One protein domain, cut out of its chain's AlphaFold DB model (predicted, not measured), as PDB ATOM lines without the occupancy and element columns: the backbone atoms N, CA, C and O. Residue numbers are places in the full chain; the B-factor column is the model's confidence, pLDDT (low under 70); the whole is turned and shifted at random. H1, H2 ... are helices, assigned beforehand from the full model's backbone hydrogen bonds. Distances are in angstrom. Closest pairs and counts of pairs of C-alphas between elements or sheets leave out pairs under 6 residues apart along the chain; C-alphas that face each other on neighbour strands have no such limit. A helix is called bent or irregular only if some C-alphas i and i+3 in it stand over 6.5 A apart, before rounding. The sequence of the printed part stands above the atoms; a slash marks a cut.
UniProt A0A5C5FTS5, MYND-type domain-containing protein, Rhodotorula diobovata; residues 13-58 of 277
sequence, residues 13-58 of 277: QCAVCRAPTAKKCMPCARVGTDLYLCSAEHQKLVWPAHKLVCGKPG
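AT A GLANCE: This is residues 13 to 58 of the 277 residues of the protein "MYND-type domain-containing protein" of Rhodotorula diobovata (UniProt A0A5C5FTS5). A small fold mostly of loops, in which H2 makes one long side and the chain opposite it, with the short helix H1, makes the other. Residues 13 to 20 wind into a loop at the end far from H1; the chain then runs to H1, comes back through residues 32 to 39, and passes along H2, after which residues 54 and 55 bring it over to H1. The printed part has 46 residues with two named helices, H1 then H2, and no named strand; the class is all helix, though under half of the residues, 20 of 46, are in named elements. It is compact, with a radius of gyration of the C-alphas of 10.0 A, and rounded, spanning 27 by 20 by 13 A.

HOW THE PARTS SIT: Residues 13 to 25 hold no named element, and their C-alphas lie 5 to 13 A from the mean of all C-alphas. H1, residues 26 to 31, follows, and a short link of 8 residues joins it to H2, residues 40 to 53. H1 and H2 are apart, with no C-alpha of the one within 8 A of the other. Of the O i to N i+4 pairs, 1 of 2 in H1 and 6 of 10 in H2 are within hydrogen-bond range. H2 is irregular: C-alphas 45 and 48 are 7.3 A apart, against about 5 A in a regular helix.

IN THESE COORDINATES: H1 runs from Met 26, C-alpha at (-42.046, -54.666, 13.368), to Val 31. H2, the longest helix with 14 residues, begins at Ala 40, C-alpha at (-50.383, -48.313, 21.543), and ends at Val 53, C-alpha at (-35.814, -43.269, 12.762). First to last C-alpha, H1 measures 9.0 A and H2 17.7 A.

THE WHOLE: The two C-alphas farthest apart are those of Ala 19 and Gly 58, 27.2 A. The printed part has no cut. Its mean pLDDT is 94.9, and no printed residue is under 70.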
ATOM      1  N   GLN A  13     -38.333 -55.007  28.089       96.25
ATOM      2  CA  GLN A  13     -39.087 -54.025  28.871       96.25
ATOM      3  C   GLN A  13     -39.547 -52.863  27.990       96.25
ATOM      4  O   GLN A  13     -38.881 -52.478  27.031       96.25
ATOM      5  N   CYS A  14     -40.700 -52.277  28.310       96.31
ATOM      6  CA  CYS A  14     -41.212 -51.122  27.587       96.31
ATOM      7  C   CYS A  14     -40.291 -49.907  27.765       96.31
ATOM      8  O   CYS A  14     -40.021 -49.503  28.891       96.31
ATOM      9  N   ALA A  15     -39.904 -49.254  26.667       94.50
ATOM     10  CA  ALA A  15     -39.027 -48.078  26.705       94.50
ATOM     11  C   ALA A  15     -39.591 -46.876  27.498       94.50
ATOM     12  O   ALA A  15     -38.832 -45.999  27.890       94.50
ATOM     13  N   VAL A  16     -40.911 -46.826  27.726       96.12
ATOM     14  CA  VAL A  16     -41.583 -45.717  28.426       96.12
ATOM     15  C   VAL A  16     -41.819 -46.051  29.899       96.12
ATOM     16  O   VAL A  16     -41.298 -45.376  30.776       96.12
ATOM     17  N   CYS A  17     -42.583 -47.109  30.188       96.62
ATOM     18  CA  CYS A  17     -42.983 -47.446  31.558       96.62
ATOM     19  C   CYS A  17     -42.172 -48.581  32.200       96.62
ATOM     20  O   CYS A  17     -42.462 -48.962  33.329       96.62
ATOM     21  N   ARG A  18     -41.214 -49.176  31.475       95.00
ATOM     22  CA  ARG A  18     -40.404 -50.336  31.899       95.00
ATOM     23  C   ARG A  18     -41.182 -51.618  32.222       95.00
ATOM     24  O   ARG A  18     -40.584 -52.608  32.627       95.00
ATOM     25  N   ALA A  19     -42.493 -51.659  31.980       95.38
ATOM     26  CA  ALA A  19     -43.271 -52.885  32.137       95.38
ATOM     27  C   ALA A  19     -42.770 -53.979  31.171       95.38
ATOM     28  O   ALA A  19     -42.476 -53.666  30.009       95.38
ATOM     29  N   PRO A  20     -42.704 -55.251  31.601       95.69
ATOM     30  CA  PRO A  20     -42.281 -56.350  30.741       95.69
ATOM     31  C   PRO A  20     -43.224 -56.472  29.540       95.69
ATOM     32  O   PRO A  20     -44.450 -56.468  29.675       95.69
ATOM     33  N   THR A  21     -42.664 -56.547  28.335       96.31
ATOM     34  CA  THR A  21     -43.443 -56.655  27.106       96.31
ATOM     35  C   THR A  21     -42.711 -57.403  26.003       96.31
ATOM     36  O   THR A  21     -41.567 -57.114  25.685       96.31
ATOM     37  N   ALA A  22     -43.417 -58.327  25.352       95.25
ATOM     38  CA  ALA A  22     -42.933 -59.020  24.159       95.25
ATOM     39  C   ALA A  22     -43.258 -58.268  22.852       95.25
ATOM     40  O   ALA A  22     -42.879 -58.705  21.765       95.25
ATOM     41  N   LYS A  23     -43.996 -57.152  22.927       95.88
ATOM     42  CA  LYS A  23     -44.432 -56.404  21.745       95.88
ATOM     43  C   LYS A  23     -43.303 -55.507  21.258       95.88
ATOM     44  O   LYS A  23     -42.872 -54.598  21.969       95.88
ATOM     45  N   LYS A  24     -42.863 -55.746  20.024       95.69
ATOM     46  CA  LYS A  24     -41.819 -54.968  19.356       95.69
ATOM     47  C   LYS A  24     -42.323 -54.269  18.103       95.69
ATOM     48  O   LYS A  24     -43.247 -54.739  17.438       95.69
ATOM     49  N   CYS A  25     -41.692 -53.150  17.762       96.50
ATOM     50  CA  CYS A  25     -41.969 -52.429  16.523       96.50
ATOM     51  C   CYS A  25     -41.463 -53.237  15.312       96.50
ATOM     52  O   CYS A  25     -40.257 -53.355  15.101       96.50
ATOM     53  N   MET A  26     -42.379 -53.788  14.503       95.44
ATOM     54  CA  MET A  26     -42.046 -54.666  13.368       95.44
ATOM     55  C   MET A  26     -41.057 -54.048  12.357       95.44
ATOM     56  O   MET A  26     -40.117 -54.743  11.973       95.44
ATOM     57  N   PRO A  27     -41.193 -52.771  11.935       95.50
ATOM     58  CA  PRO A  27     -40.200 -52.130  11.071       95.50
ATOM     59  C   PRO A  27     -38.799 -52.056  11.685       95.50
ATOM     60  O   PRO A  27     -37.819 -52.273  10.984       95.50
ATOM     61  N   CYS A  28     -38.694 -51.789  12.988       95.25
ATOM     62  CA  CYS A  28     -37.397 -51.695  13.664       95.25
ATOM     63  C   CYS A  28     -36.760 -53.076  13.838       95.25
ATOM     64  O   CYS A  28     -35.573 -53.242  13.571       95.25
ATOM     65  N   ALA A  29     -37.574 -54.089  14.149       94.00
ATOM     66  CA  ALA A  29     -37.118 -55.471  14.235       94.00
ATOM     67  C   ALA A  29     -36.507 -55.969  12.912       94.00
ATOM     68  O   ALA A  29     -35.553 -56.739  12.933       94.00
ATOM     69  N   ARG A  30     -37.007 -55.508  11.754       95.12
ATOM     70  CA  ARG A  30     -36.423 -55.839  10.437       95.12
ATOM     71  C   ARG A  30     -35.042 -55.224  10.215       95.12
ATOM     72  O   ARG A  30     -34.252 -55.781   9.467       95.12
ATOM     73  N   VAL A  31     -34.770 -54.089  10.851       94.00
ATOM     74  CA  VAL A  31     -33.485 -53.380  10.786       94.00
ATOM     75  C   VAL A  31     -32.490 -53.911  11.832       94.00
ATOM     76  O   VAL A  31     -31.324 -53.535  11.828       94.00
ATOM     77  N   GLY A  32     -32.927 -54.815  12.715       91.94
ATOM     78  CA  GLY A  32     -32.110 -55.325  13.819       91.94
ATOM     79  C   GLY A  32     -32.092 -54.403  15.040       91.94
ATOM     80  O   GLY A  32     -31.243 -54.559  15.910       91.94
ATOM     81  N   THR A  33     -33.015 -53.441  15.126       91.31
ATOM     82  CA  THR A  33     -33.218 -52.616  16.323       91.31
ATOM     83  C   THR A  33     -34.490 -53.061  17.034       91.31
ATOM     84  O   THR A  33     -35.599 -52.848  16.542       91.31
ATOM     85  N   ASP A  34     -34.360 -53.655  18.216       91.75
ATOM     86  CA  ASP A  34     -35.518 -54.094  18.992       91.75
ATOM     87  C   ASP A  34     -36.009 -52.973  19.925       91.75
ATOM     88  O   ASP A  34     -35.476 -52.749  21.009       91.75
ATOM     89  N   LEU A  35     -37.055 -52.252  19.500       94.38
ATOM     90  CA  LEU A  35     -37.781 -51.303  20.351       94.38
ATOM     91  C   LEU A  35     -39.060 -51.949  20.896       94.38
ATOM     92  O   LEU A  35     -39.963 -52.291  20.121       94.38
ATOM     93  N   TYR A  36     -39.147 -52.061  22.222       96.69
ATOM     94  CA  TYR A  36     -40.249 -52.701  22.942       96.69
ATOM     95  C   TYR A  36     -41.238 -51.677  23.520       96.69
ATOM     96  O   TYR A  36     -40.858 -50.728  24.212       96.69
ATOM     97  N   LEU A  37     -42.533 -51.873  23.253       97.12
ATOM     98  CA  LEU A  37     -43.618 -50.977  23.675       97.12
ATOM     99  C   LEU A  37     -44.826 -51.799  24.131       97.12
ATOM    100  O   LEU A  37     -45.378 -52.575  23.355       97.12
ATOM    101  N   CYS A  38     -45.272 -51.623  25.379       97.69
ATOM    102  CA  CYS A  38     -46.328 -52.474  25.936       97.69
ATOM    103  C   CYS A  38     -47.740 -52.161  25.406       97.69
ATOM    104  O   CYS A  38     -48.577 -53.069  25.313       97.69
ATOM    105  N   SER A  39     -47.998 -50.911  25.011       97.06
ATOM    106  CA  SER A  39     -49.303 -50.422  24.554       97.06
ATOM    107  C   SER A  39     -49.183 -49.466  23.360       97.06
ATOM    108  O   SER A  39     -48.134 -48.863  23.116       97.06
ATOM    109  N   ALA A  40     -50.288 -49.294  22.626       96.62
ATOM    110  CA  ALA A  40     -50.383 -48.313  21.543       96.62
ATOM    111  C   ALA A  40     -50.308 -46.862  22.057       96.62
ATOM    112  O   ALA A  40     -49.909 -45.968  21.317       96.62
ATOM    113  N   GLU A  41     -50.658 -46.617  23.322       97.56
ATOM    114  CA  GLU A  41     -50.548 -45.297  23.951       97.56
ATOM    115  C   GLU A  41     -49.086 -44.892  24.139       97.56
ATOM    116  O   GLU A  41     -48.695 -43.804  23.718       97.56
ATOM    117  N   HIS A  42     -48.247 -45.801  24.645       97.56
ATOM    118  CA  HIS A  42     -46.805 -45.559  24.725       97.56
ATOM    119  C   HIS A  42     -46.176 -45.403  23.344       97.56
ATOM    120  O   HIS A  42     -45.286 -44.573  23.177       97.56
ATOM    121  N   GLN A  43     -46.673 -46.129  22.338       97.06
ATOM    122  CA  GLN A  43     -46.249 -45.906  20.961       97.06
ATOM    123  C   GLN A  43     -46.604 -44.499  20.481       97.06
ATOM    124  O   GLN A  43     -45.732 -43.833  19.939       97.06
ATOM    125  N   LYS A  44     -47.839 -44.022  20.696       97.56
ATOM    126  CA  LYS A  44     -48.261 -42.660  20.320       97.56
ATOM    127  C   LYS A  44     -47.422 -41.586  21.010       97.56
ATOM    128  O   LYS A  44     -47.080 -40.602  20.363       97.56
ATOM    129  N   LEU A  45     -47.063 -41.797  22.277       97.44
ATOM    130  CA  LEU A  45     -46.256 -40.859  23.057       97.44
ATOM    131  C   LEU A  45     -44.845 -40.687  22.474       97.44
ATOM    132  O   LEU A  45     -44.377 -39.564  22.323       97.44
ATOM    133  N   VAL A  46     -44.193 -41.783  22.065       96.81
ATOM    134  CA  VAL A  46     -42.849 -41.724  21.453       96.81
ATOM    135  C   VAL A  46     -42.875 -41.536  19.933       96.81
ATOM    136  O   VAL A  46     -41.840 -41.239  19.335       96.81
ATOM    137  N   TRP A  47     -44.036 -41.688  19.283       96.69
ATOM    138  CA  TRP A  47     -44.184 -41.662  17.823       96.69
ATOM    139  C   TRP A  47     -43.598 -40.416  17.143       96.69
ATOM    140  O   TRP A  47     -42.946 -40.587  16.111       96.69
ATOM    141  N   PRO A  48     -43.756 -39.181  17.671       96.88
ATOM    142  CA  PRO A  48     -43.216 -37.984  17.024       96.88
ATOM    143  C   PRO A  48     -41.701 -38.030  16.804       96.88
ATOM    144  O   PRO A  48     -41.239 -37.585  15.756       96.88
ATOM    145  N   ALA A  49     -40.953 -38.602  17.752       94.50
ATOM    146  CA  ALA A  49     -39.514 -38.814  17.629       94.50
ATOM    147  C   ALA A  49     -39.209 -40.122  16.886       94.50
ATOM    148  O   ALA A  49     -38.412 -40.150  15.949       94.50
ATOM    149  N   HIS A  50     -39.907 -41.203  17.242       95.25
ATOM    150  CA  HIS A  50     -39.674 -42.529  16.684       95.25
ATOM    151  C   HIS A  50     -39.878 -42.584  15.166       95.25
ATOM    152  O   HIS A  50     -39.094 -43.223  14.471       95.25
ATOM    153  N   LYS A  51     -40.874 -41.876  14.618       96.00
ATOM    154  CA  LYS A  51     -41.146 -41.850  13.168       96.00
ATOM    155  C   LYS A  51     -39.955 -41.366  12.332       96.00
ATOM    156  O   LYS A  51     -39.873 -41.695  11.154       96.00
ATOM    157  N   LEU A  52     -39.047 -40.578  12.915       93.94
ATOM    158  CA  LEU A  52     -37.877 -40.051  12.212       93.94
ATOM    159  C   LEU A  52     -36.840 -41.145  11.928       93.94
ATOM    160  O   LEU A  52     -36.125 -41.051  10.927       93.94
ATOM    161  N   VAL A  53     -36.805 -42.179  12.774       94.50
ATOM    162  CA  VAL A  53     -35.814 -43.269  12.762       94.50
ATOM    163  C   VAL A  53     -36.425 -44.654  12.511       94.50
ATOM    164  O   VAL A  53     -35.705 -45.601  12.212       94.50
ATOM    165  N   CYS A  54     -37.750 -44.798  12.597       96.50
ATOM    166  CA  CYS A  54     -38.438 -46.079  12.460       96.50
ATOM    167  C   CYS A  54     -38.215 -46.704  11.074       96.50
ATOM    168  O   CYS A  54     -38.521 -46.095  10.049       96.50
ATOM    169  N   GLY A  55     -37.692 -47.935  11.050       93.12
ATOM    170  CA  GLY A  55     -37.471 -48.707   9.823       93.12
ATOM    171  C   GLY A  55     -36.331 -48.206   8.930       93.12
ATOM    172  O   GLY A  55     -36.154 -48.744   7.840       93.12
ATOM    173  N   LYS A  56     -35.552 -47.207   9.367       92.88
ATOM    174  CA  LYS A  56     -34.370 -46.747   8.632       92.88
ATOM    175  C   LYS A  56     -33.135 -47.527   9.086       92.88
ATOM    176  O   LYS A  56     -32.824 -47.490  10.277       92.88
ATOM    177  N   PRO A  57     -32.420 -48.211   8.178       86.06
ATOM    178  CA  PRO A  57     -31.143 -48.820   8.515       86.06
ATOM    179  C   PRO A  57     -30.110 -47.746   8.853       86.06
ATOM    180  O   PRO A  57     -29.978 -46.761   8.132       86.06
ATOM    181  N   GLY A  58     -29.374 -47.948   9.948       74.12
ATOM    182  CA  GLY A  58     -28.148 -47.194  10.209       74.12
ATOM    183  C   GLY A  58     -28.313 -45.824  10.862       74.12
ATOM    184  O   GLY A  58     -27.518 -44.934  10.566       74.12
TER     185      GLY A  58